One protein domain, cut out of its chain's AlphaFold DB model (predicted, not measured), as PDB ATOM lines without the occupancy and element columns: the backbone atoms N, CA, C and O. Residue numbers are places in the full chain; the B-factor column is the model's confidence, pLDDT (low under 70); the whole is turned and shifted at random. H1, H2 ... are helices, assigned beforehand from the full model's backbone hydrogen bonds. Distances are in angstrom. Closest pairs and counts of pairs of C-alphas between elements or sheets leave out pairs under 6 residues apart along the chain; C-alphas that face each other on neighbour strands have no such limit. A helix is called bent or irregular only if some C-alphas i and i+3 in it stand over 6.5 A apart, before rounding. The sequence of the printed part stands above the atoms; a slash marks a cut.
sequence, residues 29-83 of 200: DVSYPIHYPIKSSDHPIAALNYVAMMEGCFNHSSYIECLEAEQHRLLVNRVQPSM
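This is residues 29 to 83 of the 200 residues of an uncharacterized protein of archaeon (UniProt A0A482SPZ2). Two helices of equal length, H1 and H2, meet near their ends as a V, joined there by a tight turn at residues 61 and 62. The stretch without a named element before H1, residues 29 to 43, folds back into the open side of the V, between the arms. The printed part has 55 residues, with two named helices in the order H1, H2 and no named strand; the class is all helix. The whole is flat, with spans of 35 by 28 by 12 A, and only just compact, close to loose, with a radius of gyration of the C-alphas of 11.9 A.

H1, residues 44 to 60, touches H2, residues 63 to 79, with 4 pairs of C-alphas within 8 A. The closest C-alphas of the two are those of Cys 57 and Cys 66, 6.2 A apart. H1 touches H2 with residues 54 to 58 alone, and H2 touches H1 with residues 63 to 66 alone. Their lines stand at a steep tilt of 51 degrees, and they run opposite ways. From centre to centre they are 14.4 A apart. In both H1 and H2 every O i to N i+4 pair is within hydrogen-bond range.

H1 begins at C-alpha 44, at (0.694, 0.598, 3.467), and measures 24.4 A to C-alpha 60, at (-0.496, -21.738, 13.140). H2 measures 24.3 A from C-alpha 63 to C-alpha 79, where it ends at (18.553, -15.838, -7.229). Neither helix is bent.

The two C-alphas farthest apart are those of Asn 59 and Met 83, 34.6 A. The first and last printed C-alphas, those of Asp 29 and Met 83, are 20.1 A apart. The printed part has no cut, and the link from H1 to H2 is tight. The mean pLDDT of the printed part is 91.4, and no printed residue is under 70.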
ATOM      1  N   ASP A  29       7.223  -6.545  -6.196       79.94
ATOM      2  CA  ASP A  29       7.388  -6.158  -4.780       79.94
ATOM      3  C   ASP A  29       6.447  -5.042  -4.269       79.94
ATOM      4  O   ASP A  29       6.750  -4.354  -3.296       79.94
ATOM      5  N   VAL A  30       5.282  -4.872  -4.908       83.31
ATOM      6  CA  VAL A  30       4.295  -3.826  -4.564       83.31
ATOM      7  C   VAL A  30       3.043  -4.392  -3.894       83.31
ATOM      8  O   VAL A  30       2.643  -3.931  -2.830       83.31
ATOM      9  N   SER A  31       2.405  -5.387  -4.515       81.94
ATOM     10  CA  SER A  31       1.185  -6.024  -3.997       81.94
ATOM     11  C   SER A  31       1.475  -7.153  -3.009       81.94
ATOM     12  O   SER A  31       0.637  -7.468  -2.166       81.94
ATOM     13  N   TYR A  32       2.650  -7.765  -3.134       88.44
ATOM     14  CA  TYR A  32       3.144  -8.844  -2.293       88.44
ATOM     15  C   TYR A  32       4.680  -8.895  -2.401       88.44
ATOM     16  O   TYR A  32       5.188  -8.621  -3.493       88.44
ATOM     17  N   PRO A  33       5.437  -9.252  -1.346       90.31
ATOM     18  CA  PRO A  33       6.886  -9.420  -1.452       90.31
ATOM     19  C   PRO A  33       7.239 -10.556  -2.421       90.31
ATOM     20  O   PRO A  33       6.763 -11.685  -2.275       90.31
ATOM     21  N   ILE A  34       8.077 -10.290  -3.416       89.00
ATOM     22  CA  ILE A  34       8.547 -11.288  -4.386       89.00
ATOM     23  C   ILE A  34      10.039 -11.544  -4.174       89.00
ATOM     24  O   ILE A  34      10.423 -12.687  -3.949       89.00
ATOM     25  N   HIS A  35      10.847 -10.489  -4.192       88.38
ATOM     26  CA  HIS A  35      12.295 -10.469  -3.993       88.38
ATOM     27  C   HIS A  35      12.693  -9.641  -2.767       88.38
ATOM     28  O   HIS A  35      13.703  -9.939  -2.128       88.38
ATOM     29  N   TYR A  36      11.922  -8.593  -2.454       88.75
ATOM     30  CA  TYR A  36      12.231  -7.621  -1.409       88.75
ATOM     31  C   TYR A  36      11.016  -7.348  -0.514       88.75
ATOM     32  O   TYR A  36       9.874  -7.480  -0.961       88.75
ATOM     33  N   PRO A  37      11.236  -6.931   0.747       86.69
ATOM     34  CA  PRO A  37      10.155  -6.459   1.602       86.69
ATOM     35  C   PRO A  37       9.424  -5.257   0.992       86.69
ATOM     36  O   PRO A  37      10.050  -4.369   0.406       86.69
ATOM     37  N   ILE A  38       8.107  -5.194   1.198       89.06
ATOM     38  CA  ILE A  38       7.301  -4.033   0.806       89.06
ATOM     39  C   ILE A  38       7.670  -2.841   1.694       89.06
ATOM     40  O   ILE A  38       7.644  -2.931   2.924       89.06
ATOM     41  N   LYS A  39       7.946  -1.691   1.075       89.06
ATOM     42  CA  LYS A  39       8.073  -0.415   1.787       89.06
ATOM     43  C   LYS A  39       6.695   0.049   2.252       89.06
ATOM     44  O   LYS A  39       5.872   0.480   1.446       89.06
ATOM     45  N   SER A  40       6.441  -0.028   3.556       88.75
ATOM     46  CA  SER A  40       5.142   0.319   4.146       88.75
ATOM     47  C   SER A  40       4.741   1.783   3.939       88.75
ATOM     48  O   SER A  40       3.550   2.064   3.845       88.75
ATOM     49  N   SER A  41       5.708   2.700   3.813       91.75
ATOM     50  CA  SER A  41       5.461   4.109   3.467       91.75
ATOM     51  C   SER A  41       4.794   4.271   2.104       91.75
ATOM     52  O   SER A  41       3.943   5.139   1.930       91.75
ATOM     53  N   ASP A  42       5.174   3.421   1.153       88.81
ATOM     54  CA  ASP A  42       4.791   3.549  -0.250       88.81
ATOM     55  C   ASP A  42       3.521   2.727  -0.525       88.81
ATOM     56  O   ASP A  42       2.654   3.130  -1.306       88.81
ATOM     57  N   HIS A  43       3.385   1.579   0.152       90.38
ATOM     58  CA  HIS A  43       2.297   0.619  -0.046       90.38
ATOM     59  C   HIS A  43       1.742   0.088   1.290       90.38
ATOM     60  O   HIS A  43       1.855  -1.107   1.584       90.38
ATOM     61  N   PRO A  44       1.101   0.947   2.105       91.50
ATOM     62  CA  PRO A  44       0.694   0.598   3.467       91.50
ATOM     63  C   PRO A  44      -0.300  -0.566   3.515       91.50
ATOM     64  O   PRO A  44      -0.150  -1.468   4.332       91.50
ATOM     65  N   ILE A  45      -1.279  -0.605   2.604       91.75
ATOM     66  CA  ILE A  45      -2.287  -1.680   2.566       91.75
ATOM     67  C   ILE A  45      -1.645  -3.028   2.209       91.75
ATOM     68  O   ILE A  45      -1.948  -4.040   2.832       91.75
ATOM     69  N   ALA A  46      -0.744  -3.053   1.224       91.12
ATOM     70  CA  ALA A  46      -0.072  -4.288   0.824       91.12
ATOM     71  C   ALA A  46       0.870  -4.798   1.924       91.12
ATOM     72  O   ALA A  46       0.890  -5.993   2.210       91.12
ATOM     73  N   ALA A  47       1.586  -3.886   2.593       92.38
ATOM     74  CA  ALA A  47       2.408  -4.218   3.750       92.38
ATOM     75  C   ALA A  47       1.566  -4.805   4.895       92.38
ATOM     76  O   ALA A  47       1.937  -5.840   5.439       92.38
ATOM     77  N   LEU A  48       0.413  -4.206   5.216       93.81
ATOM     78  CA  LEU A  48      -0.502  -4.722   6.242       93.81
ATOM     79  C   LEU A  48      -1.043  -6.112   5.889       93.81
ATOM     80  O   LEU A  48      -1.038  -6.998   6.738       93.81
ATOM     81  N   ASN A  49      -1.452  -6.334   4.637       92.12
ATOM     82  CA  ASN A  49      -1.927  -7.646   4.188       92.12
ATOM     83  C   ASN A  49      -0.836  -8.720   4.294       92.12
ATOM     84  O   ASN A  49      -1.117  -9.853   4.679       92.12
ATOM     85  N   TYR A  50       0.408  -8.369   3.966       93.88
ATOM     86  CA  TYR A  50       1.546  -9.270   4.109       93.88
ATOM     87  C   TYR A  50       1.865  -9.572   5.581       93.88
ATOM     88  O   TYR A  50       2.068 -10.732   5.932       93.88
ATOM     89  N   VAL A  51       1.846  -8.560   6.455       94.81
ATOM     90  CA  VAL A  51       2.024  -8.755   7.904       94.81
ATOM     91  C   VAL A  51       0.947  -9.686   8.456       94.81
ATOM     92  O   VAL A  51       1.288 -10.668   9.107       94.81
ATOM     93  N   ALA A  52      -0.324  -9.463   8.112       94.62
ATOM     94  CA  ALA A  52      -1.425 -10.329   8.535       94.62
ATOM     95  C   ALA A  52      -1.260 -11.780   8.043       94.62
ATOM     96  O   ALA A  52      -1.598 -12.733   8.747       94.62
ATOM     97  N   MET A  53      -0.714 -11.967   6.837       94.38
ATOM     98  CA  MET A  53      -0.386 -13.290   6.305       94.38
ATOM     99  C   MET A  53       0.717 -13.957   7.146       94.38
ATOM    100  O   MET A  53       0.537 -15.082   7.611       94.38
ATOM    101  N   MET A  54       1.809 -13.253   7.442       95.81
ATOM    102  CA  MET A  54       2.900 -13.794   8.261       95.81
ATOM    103  C   MET A  54       2.480 -14.083   9.708       95.81
ATOM    104  O   MET A  54       2.801 -15.150  10.229       95.81
ATOM    105  N   GLU A  55       1.695 -13.203  10.332       96.56
ATOM    106  CA  GLU A  55       1.105 -13.428  11.659       96.56
ATOM    107  C   GLU A  55       0.230 -14.684  11.689       96.56
ATOM    108  O   GLU A  55       0.283 -15.467  12.638       96.56
ATOM    109  N   GLY A  56      -0.531 -14.926  10.618       95.75
ATOM    110  CA  GLY A  56      -1.293 -16.156  10.452       95.75
ATOM    111  C   GLY A  56      -0.416 -17.414  10.473       95.75
ATOM    112  O   GLY A  56      -0.757 -18.381  11.157       95.75
ATOM    113  N   CYS A  57       0.740 -17.389   9.800       96.50
ATOM    114  CA  CYS A  57       1.709 -18.490   9.853       96.50
ATOM    115  C   CYS A  57       2.261 -18.676  11.272       96.50
ATOM    116  O   CYS A  57       2.286 -19.798  11.783       96.50
ATOM    117  N   PHE A  58       2.653 -17.582  11.935       96.88
ATOM    118  CA  PHE A  58       3.218 -17.622  13.288       96.88
ATOM    119  C   PHE A  58       2.249 -18.235  14.298       96.88
ATOM    120  O   PHE A  58       2.662 -19.049  15.117       96.88
ATOM    121  N   ASN A  59       0.963 -17.894  14.200       96.50
ATOM    122  CA  ASN A  59      -0.076 -18.430  15.077       96.50
ATOM    123  C   ASN A  59      -0.408 -19.903  14.788       96.50
ATOM    124  O   ASN A  59      -0.858 -20.622  15.678       96.50
ATOM    125  N   HIS A  60      -0.216 -20.360  13.548       94.69
ATOM    126  CA  HIS A  60      -0.496 -21.738  13.140       94.69
ATOM    127  C   HIS A  60       0.670 -22.711  13.402       94.69
ATOM    128  O   HIS A  60       0.460 -23.912  13.631       94.69
ATOM    129  N   SER A  61       1.908 -22.215  13.333       93.69
ATOM    130  CA  SER A  61       3.123 -23.029  13.419       93.69
ATOM    131  C   SER A  61       4.172 -22.399  14.346       93.69
ATOM    132  O   SER A  61       3.875 -22.127  15.506       93.69
ATOM    133  N   SER A  62       5.412 -22.229  13.880       94.75
ATOM    134  CA  SER A  62       6.527 -21.669  14.640       94.75
ATOM    135  C   SER A  62       6.953 -20.352  14.015       94.75
ATOM    136  O   SER A  62       7.144 -20.270  12.801       94.75
ATOM    137  N   TYR A  63       7.155 -19.336  14.853       95.50
ATOM    138  CA  TYR A  63       7.657 -18.032  14.425       95.50
ATOM    139  C   TYR A  63       8.960 -18.154  13.621       95.50
ATOM    140  O   TYR A  63       9.062 -17.615  12.520       95.50
ATOM    141  N   ILE A  64       9.930 -18.914  14.142       96.25
ATOM    142  CA  ILE A  64      11.244 -19.081  13.510       96.25
ATOM    143  C   ILE A  64      11.118 -19.807  12.170       96.25
ATOM    144  O   ILE A  64      11.618 -19.315  11.166       96.25
ATOM    145  N   GLU A  65      10.384 -20.920  12.120       95.38
ATOM    146  CA  GLU A  65      10.266 -21.712  10.888       95.38
ATOM    147  C   GLU A  65       9.518 -20.955   9.780       95.38
ATOM    148  O   GLU A  65       9.887 -21.045   8.611       95.38
ATOM    149  N   CYS A  66       8.482 -20.185  10.130       95.94
ATOM    150  CA  CYS A  66       7.766 -19.338   9.176       95.94
ATOM    151  C   CYS A  66       8.668 -18.226   8.622       95.94
ATOM    152  O   CYS A  66       8.629 -17.944   7.424       95.94
ATOM    153  N   LEU A  67       9.492 -17.597   9.469       95.50
ATOM    154  CA  LEU A  67      10.454 -16.591   9.015       95.50
ATOM    155  C   LEU A  67      11.515 -17.190   8.094       95.50
ATOM    156  O   LEU A  67      11.802 -16.608   7.050       95.50
ATOM    157  N   GLU A  68      12.076 -18.344   8.449       95.19
ATOM    158  CA  GLU A  68      13.064 -19.041   7.623       95.19
ATOM    159  C   GLU A  68      12.472 -19.451   6.271       95.19
ATOM    160  O   GLU A  68      13.088 -19.213   5.230       95.19
ATOM    161  N   ALA A  69      11.256 -20.003   6.263       93.94
ATOM    162  CA  ALA A  69      10.552 -20.370   5.038       93.94
ATOM    163  C   ALA A  69      10.314 -19.156   4.129       93.94
ATOM    164  O   ALA A  69      10.519 -19.234   2.914       93.94
ATOM    165  N   GLU A  70       9.937 -18.019   4.710       94.81
ATOM    166  CA  GLU A  70       9.674 -16.800   3.958       94.81
ATOM    167  C   GLU A  70      10.947 -16.140   3.427       94.81
ATOM    168  O   GLU A  70      11.016 -15.760   2.256       94.81
ATOM    169  N   GLN A  71      11.997 -16.065   4.246       94.00
ATOM    170  CA  GLN A  71      13.314 -15.607   3.803       94.00
ATOM    171  C   GLN A  71      13.848 -16.490   2.678       94.00
ATOM    172  O   GLN A  71      14.368 -15.981   1.684       94.00
ATOM    173  N   HIS A  72      13.668 -17.807   2.797       92.12
ATOM    174  CA  HIS A  72      14.031 -18.747   1.753       92.12
ATOM    175  C   HIS A  72      13.231 -18.504   0.466       92.12
ATOM    176  O   HIS A  72      13.826 -18.442  -0.610       92.12
ATOM    177  N   ARG A  73      11.908 -18.289   0.549       92.06
ATOM    178  CA  ARG A  73      11.067 -17.963  -0.617       92.06
ATOM    179  C   ARG A  73      11.566 -16.711  -1.342       92.06
ATOM    180  O   ARG A  73      11.743 -16.748  -2.559       92.06
ATOM    181  N   LEU A  74      11.813 -15.625  -0.606       92.56
ATOM    182  CA  LEU A  74      12.315 -14.365  -1.167       92.56
ATOM    183  C   LEU A  74      13.705 -14.532  -1.791       92.56
ATOM    184  O   LEU A  74      13.959 -14.039  -2.891       92.56
ATOM    185  N   LEU A  75      14.595 -15.269  -1.118       91.62
ATOM    186  CA  LEU A  75      15.931 -15.562  -1.623       91.62
ATOM    187  C   LEU A  75      15.865 -16.334  -2.942       91.62
ATOM    188  O   LEU A  75      16.482 -15.913  -3.919       91.62
ATOM    189  N   VAL A  76      15.102 -17.428  -2.995       88.25
ATOM    190  CA  VAL A  76      14.971 -18.266  -4.198       88.25
ATOM    191  C   VAL A  76      14.364 -17.472  -5.347       88.25
ATOM    192  O   VAL A  76      14.899 -17.504  -6.454       88.25
ATOM    193  N   ASN A  77      13.318 -16.685  -5.092       89.06
ATOM    194  CA  ASN A  77      12.744 -15.802  -6.105       89.06
ATOM    195  C   ASN A  77      13.761 -14.799  -6.653       89.06
ATOM    196  O   ASN A  77      13.698 -14.463  -7.830       89.06
ATOM    197  N   ARG A  78      14.703 -14.328  -5.831       89.06
ATOM    198  CA  ARG A  78      15.750 -13.392  -6.251       89.06
ATOM    199  C   ARG A  78      16.857 -14.056  -7.065       89.06
ATOM    200  O   ARG A  78      17.284 -13.485  -8.063       89.06
ATOM    201  N   VAL A  79      17.343 -15.223  -6.643       89.19
ATOM    202  CA  VAL A  79      18.553 -15.838  -7.229       89.19
ATOM    203  C   VAL A  79      18.249 -16.815  -8.361       89.19
ATOM    204  O   VAL A  79      18.996 -16.904  -9.332       89.19
ATOM    205  N   GLN A  80      17.136 -17.542  -8.280       85.31
ATOM    206  CA  GLN A  80      16.821 -18.594  -9.239       85.31
ATOM    207  C   GLN A  80      16.498 -18.065 -10.651       85.31
ATOM    208  O   GLN A  80      16.793 -18.780 -11.607       85.31
ATOM    209  N   PRO A  81      15.906 -16.869 -10.875       85.25
ATOM    210  CA  PRO A  81      15.734 -16.310 -12.220       85.25
ATOM    211  C   PRO A  81      17.022 -16.250 -13.036       85.25
ATOM    212  O   PRO A  81      17.033 -16.766 -14.147       85.25
ATOM    213  N   SER A  82      18.111 -15.731 -12.465       84.75
ATOM    214  CA  SER A  82      19.402 -15.629 -13.162       84.75
ATOM    215  C   SER A  82      20.086 -16.972 -13.418       84.75
ATOM    216  O   SER A  82      21.017 -17.033 -14.211       84.75
ATOM    217  N   MET A  83      19.651 -18.039 -12.744       85.50
ATOM    218  CA  MET A  83      20.226 -19.379 -12.884       85.50
ATOM    219  C   MET A  83      19.503 -20.250 -13.917       85.50
ATOM    220  O   MET A  83      19.941 -21.370 -14.156       85.50
TER     221      MET A  83